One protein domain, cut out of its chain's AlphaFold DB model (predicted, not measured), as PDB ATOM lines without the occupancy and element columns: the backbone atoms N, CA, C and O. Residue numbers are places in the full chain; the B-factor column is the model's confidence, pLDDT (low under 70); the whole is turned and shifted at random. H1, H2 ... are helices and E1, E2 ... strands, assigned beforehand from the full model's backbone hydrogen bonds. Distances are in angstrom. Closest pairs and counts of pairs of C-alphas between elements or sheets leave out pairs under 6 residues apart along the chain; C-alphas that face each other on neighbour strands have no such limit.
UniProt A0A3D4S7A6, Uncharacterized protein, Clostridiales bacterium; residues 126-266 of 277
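This is residues 126 to 266 of the 277 residues of an uncharacterized protein of Clostridiales bacterium (UniProt A0A3D4S7A6). Two strongly twisted four-stranded sheets, E3 to E6 and E7 to E10, follow each other round one long helix, H2, as an open curved wall with the helix in its hollow. E6 and E7 come side by side where the two sheets meet, the small hairpin E1 and E2 lies beyond E3, and the short helix H1 follows E8, with residues 201 to 207 after it sticking out. The printed part has 141 residues with ten named strands and two named helices, in the order E1 to E8, H1, E9, E10, H2; the sheets are antiparallel and the class is mixed, helices and strands. The whole is compact, with a radius of gyration of the C-alphas of 15.1 A and spans of 43 by 37 by 26 A.

One sheet runs E3, residues 140 to 144, E4, residues 151 to 156, E5, residues 161 to 167, and E6, residues 173 to 176; it is a meander, each strand the antiparallel neighbour of the one before. N 141 and O 155 are 3.0 A apart between E3 and E4, N 152 and O 165 2.8 A between E4 and E5, and N 166 and O 174 2.9 A between E5 and E6, within hydrogen-bond range. H2, residues 242 to 266, is on one face of this sheet at a height over the sheet of 6.3 A, making two layers. It lies over E4, and only just not over E5, with 6 and 2 of its C-alphas falling on them. On the local plane it stands at 28 degrees to E4, only just along the strands. The closest C-alphas of H2 and E4 are those of Val 255 and Lys 151, 6.3 A apart. The other sheet runs E7, residues 182 to 186, E8, residues 191 to 195, E9, residues 215 to 221, and E10, residues 229 to 235. N 183 and O 194 are 2.9 A apart, N 191 and O 217 2.9 A, and N 218 and O 232 2.9 A, within hydrogen-bond range. H2 is also on one face of this sheet, again making two layers, at a height over the sheet of 8.5 A. It lies over E9, only just along the strands at 28 degrees on the local plane; the closest C-alphas are those of Ala 249 and Ile 217, 6.0 A apart. The closest C-alphas of E6 and E7 are those of Phe 174 and Leu 184, 5.6 A apart. H1, residues 196 to 200, only grazes the second sheet. E1, residues 126 to 128, and E2, residues 131 to 133, form an antiparallel hairpin, with N 126 and O 133 2.9 A apart. The closest C-alphas of E2 and E3 are those of Arg 131 and Lys 143, 4.9 A apart. Every O i to N i+4 pair is within hydrogen-bond range in H1, and 19 of 21 in H2.

E5 measures 17.5 A from first to last C-alpha, E4 17.1 A, E9 20.6 A and E10 19.8 A. H2 measures 36.1 A, with a kink of 27 degrees near residue 250. E1 begins at C-alpha 126, (215.278, 246.861, 174.315), E7 begins at C-alpha 182, (222.409, 238.249, 194.990), and H2 ends at C-alpha 266, (195.811, 259.383, 191.973).

The two C-alphas farthest apart are those of Gly 129 and Thr 205, 44.9 A. The printed part has no cut. The link from H1 to E9 is long, 14 residues, and residues 201 to 207 in it stand free. The mean pLDDT of the printed part is 89.4; residues 224 to 225 and 263 to 266 are under 70.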
ATOM      1  N   GLY A 126     216.360 247.405 175.120       90.50
ATOM      2  CA  GLY A 126     215.278 246.861 174.315       90.50
ATOM      3  C   GLY A 126     213.947 246.943 175.062       90.50
ATOM      4  O   GLY A 126     213.863 246.656 176.259       90.50
ATOM      5  N   PHE A 127     212.881 247.334 174.361       90.06
ATOM      6  CA  PHE A 127     211.523 247.303 174.901       90.06
ATOM      7  C   PHE A 127     210.523 246.766 173.879       90.06
ATOM      8  O   PHE A 127     210.043 247.493 173.007       90.06
ATOM      9  N   GLU A 128     210.145 245.498 174.035       88.44
ATOM     10  CA  GLU A 128     209.180 244.828 173.165       88.44
ATOM     11  C   GLU A 128     208.167 244.021 173.987       88.44
ATOM     12  O   GLU A 128     208.489 243.388 174.993       88.44
ATOM     13  N   GLY A 129     206.886 244.082 173.606       86.75
ATOM     14  CA  GLY A 129     205.833 243.294 174.261       86.75
ATOM     15  C   GLY A 129     205.664 243.564 175.767       86.75
ATOM     16  O   GLY A 129     205.170 242.700 176.497       86.75
ATOM     17  N   GLY A 130     206.080 244.739 176.257       88.44
ATOM     18  CA  GLY A 130     206.044 245.091 177.681       88.44
ATOM     19  C   GLY A 130     207.183 244.495 178.517       88.44
ATOM     20  O   GLY A 130     207.056 244.433 179.745       88.44
ATOM     21  N   ARG A 131     208.257 244.029 177.872       93.25
ATOM     22  CA  ARG A 131     209.469 243.481 178.490       93.25
ATOM     23  C   ARG A 131     210.640 244.407 178.201       93.25
ATOM     24  O   ARG A 131     210.743 244.896 177.083       93.25
ATOM     25  N   PHE A 132     211.486 244.623 179.198       93.75
ATOM     26  CA  PHE A 132     212.759 245.313 179.035       93.75
ATOM     27  C   PHE A 132     213.882 244.281 178.965       93.75
ATOM     28  O   PHE A 132     213.936 243.401 179.831       93.75
ATOM     29  N   THR A 133     214.751 244.413 177.970       94.38
ATOM     30  CA  THR A 133     215.960 243.605 177.769       94.38
ATOM     31  C   THR A 133     217.194 244.508 177.779       94.38
ATOM     32  O   THR A 133     217.117 245.658 177.346       94.38
ATOM     33  N   VAL A 134     218.312 244.013 178.316       91.62
ATOM     34  CA  VAL A 134     219.599 244.731 178.278       91.62
ATOM     35  C   VAL A 134     220.347 244.364 177.000       91.62
ATOM     36  O   VAL A 134     220.695 245.255 176.237       91.62
ATOM     37  N   PHE A 135     220.520 243.067 176.739       90.31
ATOM     38  CA  PHE A 135     221.159 242.552 175.528       90.31
ATOM     39  C   PHE A 135     220.134 241.860 174.623       90.31
ATOM     40  O   PHE A 135     219.155 241.289 175.114       90.31
ATOM     41  N   ASP A 136     220.359 241.893 173.308       85.69
ATOM     42  CA  ASP A 136     219.469 241.266 172.318       85.69
ATOM     43  C   ASP A 136     219.442 239.733 172.444       85.69
ATOM     44  O   ASP A 136     218.398 239.105 172.261       85.69
ATOM     45  N   ASP A 137     220.574 239.128 172.807       88.38
ATOM     46  CA  ASP A 137     220.747 237.703 173.108       88.38
ATOM     47  C   ASP A 137     220.799 237.415 174.623       88.38
ATOM     48  O   ASP A 137     221.239 236.345 175.052       88.38
ATOM     49  N   GLY A 138     220.311 238.364 175.431       89.50
ATOM     50  CA  GLY A 138     220.317 238.308 176.889       89.50
ATOM     51  C   GLY A 138     219.526 237.138 177.482       89.50
ATOM     52  O   GLY A 138     218.551 236.625 176.921       89.50
ATOM     53  N   ASN A 139     219.934 236.718 178.677       94.81
ATOM     54  CA  ASN A 139     219.328 235.610 179.408       94.81
ATOM     55  C   ASN A 139     218.128 236.031 180.254       94.81
ATOM     56  O   ASN A 139     217.407 235.153 180.755       94.81
ATOM     57  N   TYR A 140     217.912 237.335 180.431       96.94
ATOM     58  CA  TYR A 140     216.917 237.849 181.355       96.94
ATOM     59  C   TYR A 140     216.068 238.962 180.751       96.94
ATOM     60  O   TYR A 140     216.385 239.598 179.750       96.94
ATOM     61  N   TYR A 141     214.927 239.199 181.386       96.69
ATOM     62  CA  TYR A 141     214.127 240.382 181.117       96.69
ATOM     63  C   TYR A 141     213.382 240.817 182.371       96.69
ATOM     64  O   TYR A 141     212.959 239.994 183.192       96.69
ATOM     65  N   ILE A 142     213.136 242.120 182.490       95.88
ATOM     66  CA  ILE A 142     212.253 242.666 183.523       95.88
ATOM     67  C   ILE A 142     210.934 243.129 182.919       95.88
ATOM     68  O   ILE A 142     210.848 243.585 181.779       95.88
ATOM     69  N   LYS A 143     209.859 243.019 183.696       94.50
ATOM     70  CA  LYS A 143     208.567 243.618 183.345       94.50
ATOM     71  C   LYS A 143     207.890 244.221 184.557       94.50
ATOM     72  O   LYS A 143     208.049 243.768 185.690       94.50
ATOM     73  N   TYR A 144     207.064 245.224 184.302       92.75
ATOM     74  CA  TYR A 144     206.220 245.819 185.322       92.75
ATOM     75  C   TYR A 144     205.257 244.804 185.944       92.75
ATOM     76  O   TYR A 144     204.612 244.016 185.247       92.75
ATOM     77  N   SER A 145     205.076 244.878 187.265       89.94
ATOM     78  CA  SER A 145     203.969 244.186 187.917       89.94
ATOM     79  C   SER A 145     202.640 244.791 187.465       89.94
ATOM     80  O   SER A 145     202.464 246.013 187.454       89.94
ATOM     81  N   LYS A 146     201.674 243.935 187.117       86.44
ATOM     82  CA  LYS A 146     200.295 244.364 186.829       86.44
ATOM     83  C   LYS A 146     199.537 244.780 188.096       86.44
ATOM     84  O   LYS A 146     198.574 245.525 187.999       86.44
ATOM     85  N   MET A 147     199.985 244.311 189.263       85.56
ATOM     86  CA  MET A 147     199.290 244.479 190.546       85.56
ATOM     87  C   MET A 147     199.857 245.613 191.409       85.56
ATOM     88  O   MET A 147     199.223 246.007 192.377       85.56
ATOM     89  N   SER A 148     201.057 246.115 191.101       84.81
ATOM     90  CA  SER A 148     201.690 247.191 191.868       84.81
ATOM     91  C   SER A 148     202.502 248.125 190.967       84.81
ATOM     92  O   SER A 148     203.178 247.694 190.025       84.81
ATOM     93  N   SER A 149     202.411 249.425 191.244       83.94
ATOM     94  CA  SER A 149     203.207 250.468 190.591       83.94
ATOM     95  C   SER A 149     204.638 250.545 191.123       83.94
ATOM     96  O   SER A 149     205.503 250.982 190.378       83.94
ATOM     97  N   SER A 150     204.895 250.061 192.342       86.94
ATOM     98  CA  SER A 150     206.215 250.045 192.990       86.94
ATOM     99  C   SER A 150     206.957 248.711 192.830       86.94
ATOM    100  O   SER A 150     207.857 248.403 193.606       86.94
ATOM    101  N   LYS A 151     206.550 247.874 191.864       92.06
ATOM    102  CA  LYS A 151     207.074 246.513 191.706       92.06
ATOM    103  C   LYS A 151     207.340 246.163 190.247       92.06
ATOM    104  O   LYS A 151     206.470 246.316 189.381       92.06
ATOM    105  N   MET A 152     208.511 245.597 190.007       94.88
ATOM    106  CA  MET A 152     208.892 244.902 188.784       94.88
ATOM    107  C   MET A 152     209.194 243.438 189.083       94.88
ATOM    108  O   MET A 152     209.257 243.016 190.235       94.88
ATOM    109  N   LYS A 153     209.290 242.639 188.029       96.50
ATOM    110  CA  LYS A 153     209.560 241.208 188.104       96.50
ATOM    111  C   LYS A 153     210.678 240.862 187.137       96.50
ATOM    112  O   LYS A 153     210.559 241.227 185.965       96.50
ATOM    113  N   LEU A 154     211.689 240.156 187.628       97.38
ATOM    114  CA  LEU A 154     212.792 239.616 186.841       97.38
ATOM    115  C   LEU A 154     212.463 238.187 186.411       97.38
ATOM    116  O   LEU A 154     212.001 237.379 187.222       97.38
ATOM    117  N   PHE A 155     212.698 237.887 185.140       98.00
ATOM    118  CA  PHE A 155     212.504 236.569 184.550       98.00
ATOM    119  C   PHE A 155     213.773 236.109 183.842       98.00
ATOM    120  O   PHE A 155     214.494 236.934 183.291       98.00
ATOM    121  N   ASN A 156     213.996 234.798 183.806       96.44
ATOM    122  CA  ASN A 156     214.956 234.187 182.886       96.44
ATOM    123  C   ASN A 156     214.330 233.961 181.490       96.44
ATOM    124  O   ASN A 156     213.116 234.106 181.295       96.44
ATOM    125  N   HIS A 157     215.140 233.519 180.526       91.31
ATOM    126  CA  HIS A 157     214.707 233.170 179.165       91.31
ATOM    127  C   HIS A 157     213.636 232.062 179.119       91.31
ATOM    128  O   HIS A 157     212.863 231.976 178.164       91.31
ATOM    129  N   ARG A 158     213.540 231.227 180.164       94.38
ATOM    130  CA  ARG A 158     212.516 230.174 180.306       94.38
ATOM    131  C   ARG A 158     211.177 230.698 180.825       94.38
ATOM    132  O   ARG A 158     210.206 229.951 180.862       94.38
ATOM    133  N   ASN A 159     211.084 231.996 181.129       94.44
ATOM    134  CA  ASN A 159     209.943 232.664 181.759       94.44
ATOM    135  C   ASN A 159     209.689 232.263 183.221       94.44
ATOM    136  O   ASN A 159     208.600 232.533 183.740       94.44
ATOM    137  N   ASP A 160     210.686 231.708 183.906       96.88
ATOM    138  CA  ASP A 160     210.631 231.533 185.355       96.88
ATOM    139  C   ASP A 160     210.844 232.891 186.026       96.88
ATOM    140  O   ASP A 160     211.758 233.638 185.674       96.88
ATOM    141  N   CYS A 161     209.983 233.236 186.986       97.00
ATOM    142  CA  CYS A 161     210.130 234.463 187.766       97.00
ATOM    143  C   CYS A 161     211.227 234.251 188.812       97.00
ATOM    144  O   CYS A 161     211.034 233.457 189.730       97.00
ATOM    145  N   LEU A 162     212.340 234.970 188.690       97.81
ATOM    146  CA  LEU A 162     213.483 234.829 189.593       97.81
ATOM    147  C   LEU A 162     213.316 235.655 190.868       97.81
ATOM    148  O   LEU A 162     213.692 235.205 191.941       97.81
ATOM    149  N   CYS A 163     212.759 236.859 190.766       97.19
ATOM    150  CA  CYS A 163     212.460 237.702 191.923       97.19
ATOM    151  C   CYS A 163     211.447 238.794 191.553       97.19
ATOM    152  O   CYS A 163     211.202 239.082 190.372       97.19
ATOM    153  N   ASN A 164     210.852 239.424 192.567       95.94
ATOM    154  CA  ASN A 164     210.250 240.740 192.399       95.94
ATOM    155  C   ASN A 164     211.242 241.806 192.863       95.94
ATOM    156  O   ASN A 164     211.760 241.703 193.969       95.94
ATOM    157  N   ILE A 165     211.423 242.851 192.063       94.88
ATOM    158  CA  ILE A 165     212.210 244.026 192.434       94.88
ATOM    159  C   ILE A 165     211.239 245.099 192.920       94.88
ATOM    160  O   ILE A 165     210.290 245.448 192.206       94.88
ATOM    161  N   VAL A 166     211.421 245.573 194.147       91.62
ATOM    162  CA  VAL A 166     210.445 246.415 194.844       91.62
ATOM    163  C   VAL A 166     211.093 247.706 195.304       91.62
ATOM    164  O   VAL A 166     212.158 247.677 195.903       91.62
ATOM    165  N   LEU A 167     210.421 248.828 195.046       87.56
ATOM    166  CA  LEU A 167     210.830 250.139 195.542       87.56
ATOM    167  C   LEU A 167     210.274 250.356 196.953       87.56
ATOM    168  O   LEU A 167     209.058 250.263 197.174       87.56
ATOM    169  N   SER A 168     211.167 250.643 197.893       80.88
ATOM    170  CA  SER A 168     210.848 251.017 199.266       80.88
ATOM    171  C   SER A 168     210.303 252.450 199.338       80.88
ATOM    172  O   SER A 168     210.266 253.190 198.352       80.88
ATOM    173  N   LYS A 169     209.832 252.859 200.520       72.38
ATOM    174  CA  LYS A 169     209.362 254.238 200.740       72.38
ATOM    175  C   LYS A 169     210.502 255.254 200.680       72.38
ATOM    176  O   LYS A 169     210.268 256.371 200.233       72.38
ATOM    177  N   ASP A 170     211.695 254.825 201.070       70.50
ATOM    178  CA  ASP A 170     212.925 255.619 201.058       70.50
ATOM    179  C   ASP A 170     213.628 255.549 199.694       70.50
ATOM    180  O   ASP A 170     214.771 255.951 199.545       70.50
ATOM    181  N   LEU A 171     212.921 255.040 198.676       71.31
ATOM    182  CA  LEU A 171     213.352 254.931 197.286       71.31
ATOM    183  C   LEU A 171     214.551 253.991 197.036       71.31
ATOM    184  O   LEU A 171     215.061 253.933 195.921       71.31
ATOM    185  N   GLY A 172     214.940 253.186 198.024       75.81
ATOM    186  CA  GLY A 172     215.819 252.032 197.820       75.81
ATOM    187  C   GLY A 172     215.086 250.873 197.137       75.81
ATOM    188  O   GLY A 172     213.859 250.764 197.221       75.81
ATOM    189  N   ILE A 173     215.822 249.979 196.477       88.00
ATOM    190  CA  ILE A 173     215.265 248.747 195.899       88.00
ATOM    191  C   ILE A 173     215.627 247.522 196.742       88.00
ATOM    192  O   ILE A 173     216.705 247.458 197.322       88.00
ATOM    193  N   PHE A 174     214.731 246.538 196.795       91.56
ATOM    194  CA  PHE A 174     214.962 245.244 197.443       91.56
ATOM    195  C   PHE A 174     214.312 244.102 196.654       91.56
ATOM    196  O   PHE A 174     213.464 244.332 195.780       91.56
ATOM    197  N   LEU A 175     214.705 242.862 196.960       94.94
ATOM    198  CA  LEU A 175     214.262 241.663 196.246       94.94
ATOM    199  C   LEU A 175     213.296 240.828 197.100       94.94
ATOM    200  O   LEU A 175     213.649 240.344 198.168       94.94
ATOM    201  N   GLU A 176     212.076 240.595 196.613       95.31
ATOM    202  CA  GLU A 176     211.129 239.649 197.225       95.31
ATOM    203  C   GLU A 176     211.072 238.334 196.443       95.31
ATOM    204  O   GLU A 176     211.134 238.337 195.209       95.31
ATOM    205  N   ASN A 177     210.818 237.221 197.143       95.19
ATOM    206  CA  ASN A 177     210.776 235.870 196.563       95.19
ATOM    207  C   ASN A 177     212.019 235.592 195.707       95.19
ATOM    208  O   ASN A 177     211.918 235.122 194.577       95.19
ATOM    209  N   ASN A 178     213.175 235.987 196.237       96.69
ATOM    210  CA  ASN A 178     214.424 236.024 195.511       96.69
ATOM    211  C   ASN A 178     214.976 234.608 195.293       96.69
ATOM    212  O   ASN A 178     215.161 233.862 196.253       96.69
ATOM    213  N   LEU A 179     215.237 234.245 194.041       96.50
ATOM    214  CA  LEU A 179     215.917 233.015 193.616       96.50
ATOM    215  C   LEU A 179     217.277 233.307 192.962       96.50
ATOM    216  O   LEU A 179     217.945 232.387 192.497       96.50
ATOM    217  N   THR A 180     217.673 234.580 192.896       96.62
ATOM    218  CA  THR A 180     218.975 235.003 192.370       96.62
ATOM    219  C   THR A 180     220.082 234.743 193.405       96.62
ATOM    220  O   THR A 180     219.775 234.576 194.594       96.62
ATOM    221  N   PRO A 181     221.363 234.697 192.991       96.75
ATOM    222  CA  PRO A 181     222.483 234.545 193.919       96.75
ATOM    223  C   PRO A 181     222.822 235.837 194.678       96.75
ATOM    224  O   PRO A 181     223.743 235.821 195.489       96.75
ATOM    225  N   TYR A 182     222.102 236.934 194.435       97.50
ATOM    226  CA  TYR A 182     222.409 238.249 194.990       97.50
ATOM    227  C   TYR A 182     221.438 238.649 196.089       97.50
ATOM    228  O   TYR A 182     220.261 238.292 196.029       97.50
ATOM    229  N   ASP A 183     221.907 239.448 197.039       96.62
ATOM    230  CA  ASP A 183     221.059 240.205 197.959       96.62
ATOM    231  C   ASP A 183     221.341 241.709 197.844       96.62
ATOM    232  O   ASP A 183     222.445 242.110 197.464       96.62
ATOM    233  N   LEU A 184     220.332 242.529 198.146       95.25
ATOM    234  CA  LEU A 184     220.397 243.987 198.069       95.25
ATOM    235  C   LEU A 184     220.266 244.590 199.463       95.25
ATOM    236  O   LEU A 184     219.244 244.424 200.131       95.25
ATOM    237  N   VAL A 185     221.275 245.355 199.867       93.44
ATOM    238  CA  VAL A 185     221.316 246.047 201.157       93.44
ATOM    239  C   VAL A 185     221.274 247.548 200.904       93.44
ATOM    240  O   VAL A 185     222.114 248.090 200.190       93.44
ATOM    241  N   VAL A 186     220.284 248.228 201.477       90.62
ATOM    242  CA  VAL A 186     220.095 249.673 201.298       90.62
ATOM    243  C   VAL A 186     220.884 250.428 202.366       90.62
ATOM    244  O   VAL A 186     220.625 250.256 203.557       90.62
ATOM    245  N   TYR A 187     221.819 251.269 201.931       89.50
ATOM    246  CA  TYR A 187     222.534 252.240 202.759       89.50
ATOM    247  C   TYR A 187     221.956 253.644 202.543       89.50
ATOM    248  O   TYR A 187     221.024 253.826 201.761       89.50
ATOM    249  N   GLU A 188     222.489 254.636 203.261       85.38
ATOM    250  CA  GLU A 188     222.049 256.034 203.146       85.38
ATOM    251  C   GLU A 188     222.262 256.587 201.728       85.38
ATOM    252  O   GLU A 188     221.333 257.152 201.155       85.38
ATOM    253  N   ASP A 189     223.439 256.342 201.143       86.06
ATOM    254  CA  ASP A 189     223.845 256.956 199.871       86.06
ATOM    255  C   ASP A 189     223.811 255.996 198.666       86.06
ATOM    256  O   ASP A 189     223.864 256.434 197.519       86.06
ATOM    257  N   PHE A 190     223.718 254.681 198.895       91.69
ATOM    258  CA  PHE A 190     223.777 253.678 197.826       91.69
ATOM    259  C   PHE A 190     223.061 252.370 198.191       91.69
ATOM    260  O   PHE A 190     222.753 252.092 199.352       91.69
ATOM    261  N   VAL A 191     222.820 251.525 197.190       93.62
ATOM    262  CA  VAL A 191     222.358 250.142 197.371       93.62
ATOM    263  C   VAL A 191     223.516 249.193 197.089       93.62
ATOM    264  O   VAL A 191     224.012 249.137 195.969       93.62
ATOM    265  N   GLY A 192     223.944 248.442 198.100       95.50
ATOM    266  CA  GLY A 192     224.992 247.435 197.972       95.50
ATOM    267  C   GLY A 192     224.450 246.103 197.461       95.50
ATOM    268  O   GLY A 192     223.395 245.648 197.907       95.50
ATOM    269  N   ILE A 193     225.191 245.465 196.557       96.94
ATOM    270  CA  ILE A 193     224.894 244.141 196.006       96.94
ATOM    271  C   ILE A 193     225.914 243.144 196.553       96.94
ATOM    272  O   ILE A 193     227.122 243.301 196.367       96.94
ATOM    273  N   TYR A 194     225.417 242.099 197.209       97.25
ATOM    274  CA  TYR A 194     226.234 241.085 197.873       97.25
ATOM    275  C   TYR A 194     225.914 239.680 197.373       97.25
ATOM    276  O   TYR A 194     224.820 239.425 196.868       97.25
ATOM    277  N   ASP A 195     226.848 238.749 197.581       96.69
ATOM    278  CA  ASP A 195     226.542 237.319 197.502       96.69
ATOM    279  C   ASP A 195     225.522 236.981 198.594       96.69
ATOM    280  O   ASP A 195     225.735 237.228 199.785       96.69
ATOM    281  N   ARG A 196     224.401 236.394 198.190       95.88
ATOM    282  CA  ARG A 196     223.323 236.047 199.105       95.88
ATOM    283  C   ARG A 196     223.753 235.040 200.167       95.88
ATOM    284  O   ARG A 196     223.325 235.152 201.304       95.88
ATOM    285  N   ARG A 197     224.613 234.072 199.838       95.75
ATOM    286  CA  ARG A 197     225.117 233.092 200.816       95.75
ATOM    287  C   ARG A 197     225.932 233.766 201.906       95.75
ATOM    288  O   ARG A 197     225.924 233.288 203.034       95.75
ATOM    289  N   TYR A 198     226.649 234.838 201.568       96.19
ATOM    290  CA  TYR A 198     227.343 235.637 202.568       96.19
ATOM    291  C   TYR A 198     226.333 236.299 203.507       96.19
ATOM    292  O   TYR A 198     226.444 236.107 204.714       96.19
ATOM    293  N   ILE A 199     225.316 236.976 202.972       96.06
ATOM    294  CA  ILE A 199     224.270 237.613 203.785       96.06
ATOM    295  C   ILE A 199     223.521 236.589 204.652       96.06
ATOM    296  O   ILE A 199     223.419 236.779 205.857       96.06
ATOM    297  N   ASP A 200     223.106 235.459 204.076       94.69
ATOM    298  CA  ASP A 200     222.419 234.365 204.778       94.69
ATOM    299  C   ASP A 200     223.292 233.706 205.873       94.69
ATOM    300  O   ASP A 200     222.772 232.993 206.733       94.69
ATOM    301  N   SER A 201     224.620 233.895 205.842       95.81
ATOM    302  CA  SER A 201     225.547 233.348 206.845       95.81
ATOM    303  C   SER A 201     225.730 234.232 208.082       95.81
ATOM    304  O   SER A 201     226.297 233.767 209.072       95.81
ATOM    305  N   LEU A 202     225.274 235.484 208.022       95.25
ATOM    306  CA  LEU A 202     225.401 236.455 209.105       95.25
ATOM    307  C   LEU A 202     224.312 236.239 210.162       95.25
ATOM    308  O   LEU A 202     223.168 235.917 209.846       95.25
ATOM    309  N   ALA A 203     224.661 236.445 211.429       92.56
ATOM    310  CA  ALA A 203     223.675 236.588 212.492       92.56
ATOM    311  C   ALA A 203     223.057 237.996 212.473       92.56
ATOM    312  O   ALA A 203     223.685 238.953 212.029       92.56
ATOM    313  N   ASP A 204     221.865 238.159 213.055       86.75
ATOM    314  CA  ASP A 204     221.157 239.453 213.110       86.75
ATOM    315  C   ASP A 204     221.962 240.586 213.784       86.75
ATOM    316  O   ASP A 204     221.667 241.766 213.598       86.75
ATOM    317  N   THR A 205     222.956 240.241 214.607       89.81
ATOM    318  CA  THR A 205     223.837 241.194 215.300       89.81
ATOM    319  C   THR A 205     225.098 241.545 214.521       89.81
ATOM    320  O   THR A 205     225.845 242.428 214.949       89.81
ATOM    321  N   ASP A 206     225.380 240.826 213.437       91.44
ATOM    322  CA  ASP A 206     226.617 240.992 212.692       91.44
ATOM    323  C   ASP A 206     226.566 242.251 211.829       91.44
ATOM    324  O   ASP A 206     225.536 242.647 211.281       91.44
ATOM    325  N   ILE A 207     227.724 242.893 211.698       90.12
ATOM    326  CA  ILE A 207     227.898 244.041 210.816       90.12
ATOM    327  C   ILE A 207     228.294 243.513 209.438       90.12
ATOM    328  O   ILE A 207     229.272 242.775 209.308       90.12
ATOM    329  N   ILE A 208     227.549 243.919 208.412       93.50
ATOM    330  CA  ILE A 208     227.842 243.581 207.016       93.50
ATOM    331  C   ILE A 208     229.159 244.258 206.607       93.50
ATOM    332  O   ILE A 208     229.304 245.477 206.715       93.50
ATOM    333  N   ASP A 209     230.118 243.465 206.135       92.94
ATOM    334  CA  ASP A 209     231.432 243.929 205.691       92.94
ATOM    335  C   ASP A 209     231.335 244.497 204.273       92.94
ATOM    336  O   ASP A 209     231.162 243.758 203.303       92.94
ATOM    337  N   THR A 210     231.502 245.813 204.131       91.38
ATOM    338  CA  THR A 210     231.451 246.499 202.831       91.38
ATOM    339  C   THR A 210     232.558 246.055 201.875       91.38
ATOM    340  O   THR A 210     232.417 246.211 200.667       91.38
ATOM    341  N   LYS A 211     233.627 245.408 202.358       92.25
ATOM    342  CA  LYS A 211     234.647 244.799 201.484       92.25
ATOM    343  C   LYS A 211     234.144 243.564 200.736       92.25
ATOM    344  O   LYS A 211     234.838 243.069 199.851       92.25
ATOM    345  N   ARG A 212     232.975 243.035 201.105       94.44
ATOM    346  CA  ARG A 212     232.303 241.919 200.424       94.44
ATOM    347  C   ARG A 212     231.343 242.383 199.325       94.44
ATOM    348  O   ARG A 212     230.669 241.531 198.749       94.44
ATOM    349  N   LEU A 213     231.262 243.690 199.047       95.25
ATOM    350  CA  LEU A 213     230.462 244.223 197.946       95.25
ATOM    351  C   LEU A 213     230.920 243.621 196.618       95.25
ATOM    352  O   LEU A 213     232.097 243.672 196.267       95.25
ATOM    353  N   LEU A 214     229.965 243.073 195.874       97.31
ATOM    354  CA  LEU A 214     230.172 242.659 194.489       97.31
ATOM    355  C   LEU A 214     229.987 243.847 193.548       97.31
ATOM    356  O   LEU A 214     230.705 243.986 192.557       97.31
ATOM    357  N   ALA A 215     229.020 244.698 193.881       97.19
ATOM    358  CA  ALA A 215     228.694 245.920 193.171       97.19
ATOM    359  C   ALA A 215     227.905 246.877 194.076       97.19
ATOM    360  O   ALA A 215     227.364 246.459 195.102       97.19
ATOM    361  N   ASP A 216     227.785 248.136 193.673       95.88
ATOM    362  CA  ASP A 216     226.860 249.098 194.275       95.88
ATOM    363  C   ASP A 216     226.114 249.912 193.222       95.88
ATOM    364  O   ASP A 216     226.549 250.031 192.077       95.88
ATOM    365  N   ILE A 217     224.956 250.433 193.624       95.06
ATOM    366  CA  ILE A 217     224.120 251.317 192.824       95.06
ATOM    367  C   ILE A 217     223.948 252.630 193.582       95.06
ATOM    368  O   ILE A 217     223.263 252.680 194.608       95.06
ATOM    369  N   GLU A 218     224.490 253.698 193.022       94.06
ATOM    370  CA  GLU A 218     224.174 255.077 193.383       94.06
ATOM    371  C   GLU A 218     223.153 255.613 192.371       94.06
ATOM    372  O   GLU A 218     223.245 255.308 191.179       94.06
ATOM    373  N   TRP A 219     222.169 256.413 192.787       91.44
ATOM    374  CA  TRP A 219     221.250 257.031 191.825       91.44
ATOM    375  C   TRP A 219     220.602 258.311 192.349       91.44
ATOM    376  O   TRP A 219     220.384 258.466 193.547       91.44
ATOM    377  N   ASP A 220     220.248 259.210 191.429       88.44
ATOM    378  CA  ASP A 220     219.479 260.416 191.743       88.44
ATOM    379  C   ASP A 220     218.674 260.908 190.522       88.44
ATOM    380  O   ASP A 220     218.873 260.503 189.368       88.44
ATOM    381  N   ILE A 221     217.734 261.815 190.777       84.94
ATOM    382  CA  ILE A 221     216.989 262.559 189.765       84.94
ATOM    383  C   ILE A 221     217.689 263.878 189.437       84.94
ATOM    384  O   ILE A 221     218.191 264.584 190.305       84.94
ATOM    385  N   LEU A 222     217.641 264.288 188.168       83.38
ATOM    386  CA  LEU A 222     218.332 265.503 187.722       83.38
ATOM    387  C   LEU A 222     217.847 266.772 188.430       83.38
ATOM    388  O   LEU A 222     218.631 267.683 188.672       83.38
ATOM    389  N   GLU A 223     216.549 266.880 188.698       77.88
ATOM    390  CA  GLU A 223     215.938 268.033 189.358       77.88
ATOM    391  C   GLU A 223     214.702 267.575 190.139       77.88
ATOM    392  O   GLU A 223     214.066 266.568 189.812       77.88
ATOM    393  N   LYS A 224     214.287 268.355 191.140       68.19
ATOM    394  CA  LYS A 224     213.073 268.070 191.913       68.19
ATOM    395  C   LYS A 224     211.856 267.984 190.979       68.19
ATOM    396  O   LYS A 224     211.460 268.985 190.386       68.19
ATOM    397  N   LYS A 225     211.210 266.809 190.922       68.25
ATOM    398  CA  LYS A 225     210.082 266.461 190.019       68.25
ATOM    399  C   LYS A 225     210.461 266.248 188.543       68.25
ATOM    400  O   LYS A 225     209.557 266.204 187.707       68.25
ATOM    401  N   SER A 226     211.747 266.117 188.229       74.44
ATOM    402  CA  SER A 226     212.201 265.655 186.919       74.44
ATOM    403  C   SER A 226     211.802 264.195 186.709       74.44
ATOM    404  O   SER A 226     211.836 263.398 187.644       74.44
ATOM    405  N   ASP A 227     211.441 263.848 185.475       78.06
ATOM    406  CA  ASP A 227     211.304 262.448 185.058       78.06
ATOM    407  C   ASP A 227     212.655 261.891 184.538       78.06
ATOM    408  O   ASP A 227     212.719 260.739 184.111       78.06
ATOM    409  N   LEU A 228     213.722 262.706 184.558       85.00
ATOM    410  CA  LEU A 228     215.092 262.345 184.180       85.00
ATOM    411  C   LEU A 228     215.934 262.003 185.411       85.00
ATOM    412  O   LEU A 228     215.886 262.745 186.398       85.00
ATOM    413  N   GLY A 229     216.760 260.965 185.307       87.25
ATOM    414  CA  GLY A 229     217.720 260.590 186.341       87.25
ATOM    415  C   GLY A 229     218.958 259.889 185.790       87.25
ATOM    416  O   GLY A 229     219.052 259.617 184.587       87.25
ATOM    417  N   VAL A 230     219.907 259.640 186.687       92.25
ATOM    418  CA  VAL A 230     221.155 258.920 186.413       92.25
ATOM    419  C   VAL A 230     221.418 257.959 187.559       92.25
ATOM    420  O   VAL A 230     221.223 258.319 188.718       92.25
ATOM    421  N   ALA A 231     221.794 256.723 187.233       93.88
ATOM    422  CA  ALA A 231     222.344 255.779 188.190       93.88
ATOM    423  C   ALA A 231     223.742 255.426 187.742       93.88
ATOM    424  O   ALA A 231     224.008 255.324 186.545       93.88
ATOM    425  N   LYS A 232     224.595 255.207 188.725       95.81
ATOM    426  CA  LYS A 232     225.946 254.715 188.579       95.81
ATOM    427  C   LYS A 232     225.982 253.336 189.230       95.81
ATOM    428  O   LYS A 232     225.596 253.186 190.384       95.81
ATOM    429  N   LEU A 233     226.367 252.334 188.455       96.75
ATOM    430  CA  LEU A 233     226.613 250.971 188.902       96.75
ATOM    431  C   LEU A 233     228.123 250.750 188.872       96.75
ATOM    432  O   LEU A 233     228.717 250.786 187.794       96.75
ATOM    433  N   ASN A 234     228.721 250.495 190.031       96.50
ATOM    434  CA  ASN A 234     230.121 250.091 190.135       96.50
ATOM    435  C   ASN A 234     230.180 248.582 190.347       96.50
ATOM    436  O   ASN A 234     229.523 248.070 191.250       96.50
ATOM    437  N   VAL A 235     230.946 247.864 189.528       96.81
ATOM    438  CA  VAL A 235     231.129 246.410 189.629       96.81
ATOM    439  C   VAL A 235     232.566 246.117 190.035       96.81
ATOM    440  O   VAL A 235     233.497 246.306 189.256       96.81
ATOM    441  N   TYR A 236     232.746 245.617 191.256       94.00
ATOM    442  CA  TYR A 236     234.064 245.316 191.826       94.00
ATOM    443  C   TYR A 236     234.532 243.892 191.525       94.00
ATOM    444  O   TYR A 236     235.729 243.605 191.554       94.00
ATOM    445  N   ALA A 237     233.588 242.993 191.242       87.88
ATOM    446  CA  ALA A 237     233.848 241.601 190.906       87.88
ATOM    447  C   ALA A 237     233.524 241.354 189.415       87.88
ATOM    448  O   ALA A 237     232.353 241.336 189.036       87.88
ATOM    449  N   PRO A 238     234.529 241.187 188.534       80.81
ATOM    450  CA  PRO A 238     234.313 241.127 187.082       80.81
ATOM    451  C   PRO A 238     233.691 239.810 186.588       80.81
ATOM    452  O   PRO A 238     233.268 239.724 185.442       80.81
ATOM    453  N   ASP A 239     233.644 238.774 187.426       89.25
ATOM    454  CA  ASP A 239     233.072 237.458 187.120       89.25
ATOM    455  C   ASP A 239     231.555 237.369 187.370       89.25
ATOM    456  O   ASP A 239     230.953 236.309 187.189       89.25
ATOM    457  N   GLN A 240     230.934 238.471 187.792       93.38
ATOM    458  CA  GLN A 240     229.513 238.521 188.117       93.38
ATOM    459  C   GLN A 240     228.625 238.627 186.870       93.38
ATOM    460  O   GLN A 240     229.034 239.068 185.796       93.38
ATOM    461  N   ASP A 241     227.361 238.236 187.034       95.25
ATOM    462  CA  ASP A 241     226.323 238.317 186.000       95.25
ATOM    463  C   ASP A 241     225.921 239.780 185.741       95.25
ATOM    464  O   ASP A 241     224.970 240.302 186.332       95.25
ATOM    465  N   LEU A 242     226.678 240.447 184.863       95.06
ATOM    466  CA  LEU A 242     226.511 241.863 184.531       95.06
ATOM    467  C   LEU A 242     225.088 242.201 184.075       95.06
ATOM    468  O   LEU A 242     224.555 243.239 184.462       95.06
ATOM    469  N   GLU A 243     224.454 241.337 183.278       95.25
ATOM    470  CA  GLU A 243     223.096 241.572 182.781       95.25
ATOM    471  C   GLU A 243     222.110 241.717 183.948       95.25
ATOM    472  O   GLU A 243     221.292 242.642 183.986       95.25
ATOM    473  N   MET A 244     222.220 240.838 184.947       95.94
ATOM    474  CA  MET A 244     221.378 240.888 186.138       95.94
ATOM    475  C   MET A 244     221.649 242.131 186.997       95.94
ATOM    476  O   MET A 244     220.698 242.777 187.448       95.94
ATOM    477  N   LEU A 245     222.921 242.504 187.183       96.25
ATOM    478  CA  LEU A 245     223.302 243.718 187.919       96.25
ATOM    479  C   LEU A 245     222.760 244.985 187.238       96.25
ATOM    480  O   LEU A 245     222.172 245.848 187.896       96.25
ATOM    481  N   LEU A 246     222.860 245.061 185.906       95.75
ATOM    482  CA  LEU A 246     222.286 246.145 185.108       95.75
ATOM    483  C   LEU A 246     220.764 246.216 185.249       95.75
ATOM    484  O   LEU A 246     220.209 247.316 185.309       95.75
ATOM    485  N   PHE A 247     220.068 245.081 185.355       95.75
ATOM    486  CA  PHE A 247     218.628 245.081 185.617       95.75
ATOM    487  C   PHE A 247     218.275 245.612 187.006       95.75
ATOM    488  O   PHE A 247     217.284 246.339 187.128       95.75
ATOM    489  N   PHE A 248     219.062 245.297 188.036       94.81
ATOM    490  CA  PHE A 248     218.868 245.890 189.359       94.81
ATOM    491  C   PHE A 248     219.050 247.409 189.297       94.81
ATOM    492  O   PHE A 248     218.123 248.133 189.666       94.81
ATOM    493  N   ALA A 249     220.144 247.898 188.712       93.81
ATOM    494  CA  ALA A 249     220.383 249.333 188.551       93.81
ATOM    495  C   ALA A 249     219.283 250.019 187.722       93.81
ATOM    496  O   ALA A 249     218.707 251.014 188.148       93.81
ATOM    497  N   THR A 250     218.893 249.443 186.585       92.50
ATOM    498  CA  THR A 250     217.833 249.969 185.706       92.50
ATOM    499  C   THR A 250     216.476 250.043 186.398       92.50
ATOM    500  O   THR A 250     215.689 250.971 186.172       92.50
ATOM    501  N   SER A 251     216.167 249.056 187.239       89.88
ATOM    502  CA  SER A 251     214.875 248.984 187.916       89.88
ATOM    503  C   SER A 251     214.617 250.181 188.834       89.88
ATOM    504  O   SER A 251     213.452 250.545 189.009       89.88
ATOM    505  N   THR A 252     215.672 250.837 189.338       81.94
ATOM    506  CA  THR A 252     215.559 252.070 190.133       81.94
ATOM    507  C   THR A 252     214.757 253.132 189.368       81.94
ATOM    508  O   THR A 252     213.725 253.590 189.864       81.94
ATOM    509  N   PHE A 253     215.100 253.410 188.102       80.56
ATOM    510  CA  PHE A 253     214.372 254.359 187.246       80.56
ATOM    511  C   PHE A 253     212.973 253.900 186.897       80.56
ATOM    512  O   PHE A 253     212.017 254.666 187.019       80.56
ATOM    513  N   LEU A 254     212.840 252.663 186.425       86.12
ATOM    514  CA  LEU A 254     211.572 252.174 185.893       86.12
ATOM    515  C   LEU A 254     210.501 252.130 186.985       86.12
ATOM    516  O   LEU A 254     209.367 252.581 186.784       86.12
ATOM    517  N   VAL A 255     210.856 251.628 188.169       82.75
ATOM    518  CA  VAL A 255     209.923 251.577 189.293       82.75
ATOM    519  C   VAL A 255     209.637 252.984 189.820       82.75
ATOM    520  O   VAL A 255     208.468 253.305 190.051       82.75
ATOM    521  N   PHE A 256     210.650 253.849 189.939       77.19
ATOM    522  CA  PHE A 256     210.468 255.238 190.363       77.19
ATOM    523  C   PHE A 256     209.538 256.018 189.424       77.19
ATOM    524  O   PHE A 256     208.558 256.619 189.870       77.19
ATOM    525  N   GLN A 257     209.772 255.967 188.111       77.44
ATOM    526  CA  GLN A 257     208.940 256.649 187.118       77.44
ATOM    527  C   GLN A 257     207.492 256.173 187.179       77.44
ATOM    528  O   GLN A 257     206.565 256.990 187.203       77.44
ATOM    529  N   LYS A 258     207.271 254.855 187.247       79.38
ATOM    530  CA  LYS A 258     205.921 254.296 187.344       79.38
ATOM    531  C   LYS A 258     205.236 254.686 188.655       79.38
ATOM    532  O   LYS A 258     204.040 254.991 188.652       79.38
ATOM    533  N   TYR A 259     205.974 254.715 189.762       75.06
ATOM    534  CA  TYR A 259     205.478 255.179 191.053       75.06
ATOM    535  C   TYR A 259     205.062 256.658 191.003       75.06
ATOM    536  O   TYR A 259     203.936 256.997 191.379       75.06
ATOM    537  N   MET A 260     205.911 257.530 190.453       73.88
ATOM    538  CA  MET A 260     205.631 258.960 190.300       73.88
ATOM    539  C   MET A 260     204.447 259.232 189.367       73.88
ATOM    540  O   MET A 260     203.625 260.110 189.642       73.88
ATOM    541  N   GLN A 261     204.307 258.465 188.284       74.12
ATOM    542  CA  GLN A 261     203.131 258.532 187.415       74.12
ATOM    543  C   GLN A 261     201.858 258.129 188.168       74.12
ATOM    544  O   GLN A 261     200.873 258.865 188.127       74.12
ATOM    545  N   ALA A 262     201.882 257.023 188.919       70.62
ATOM    546  CA  ALA A 262     200.733 256.577 189.706       70.62
ATOM    547  C   ALA A 262     200.309 257.611 190.767       70.62
ATOM    548  O   ALA A 262     199.118 257.881 190.920       70.62
ATOM    549  N   GLN A 263     201.275 258.239 191.447       68.19
ATOM    550  CA  GLN A 263     201.057 259.346 192.387       68.19
ATOM    551  C   GLN A 263     200.357 260.541 191.715       68.19
ATOM    552  O   GLN A 263     199.324 261.019 192.197       68.19
ATOM    553  N   LYS A 264     200.867 260.990 190.555       65.31
ATOM    554  CA  LYS A 264     200.262 262.075 189.757       65.31
ATOM    555  C   LYS A 264     198.822 261.720 189.345       65.31
ATOM    556  O   LYS A 264     197.919 262.545 189.489       65.31
ATOM    557  N   THR A 265     198.576 260.490 188.890       59.25
ATOM    558  CA  THR A 265     197.249 260.026 188.453       59.25
ATOM    559  C   THR A 265     196.247 259.914 189.606       59.25
ATOM    560  O   THR A 265     195.098 260.334 189.451       59.25
ATOM    561  N   HIS A 266     196.662 259.418 190.777       51.34
ATOM    562  CA  HIS A 266     195.811 259.383 191.973       51.34
ATOM    563  C   HIS A 266     195.384 260.786 192.416       51.34
ATOM    564  O   HIS A 266     194.209 261.002 192.720       51.34
TER     565      HIS A 266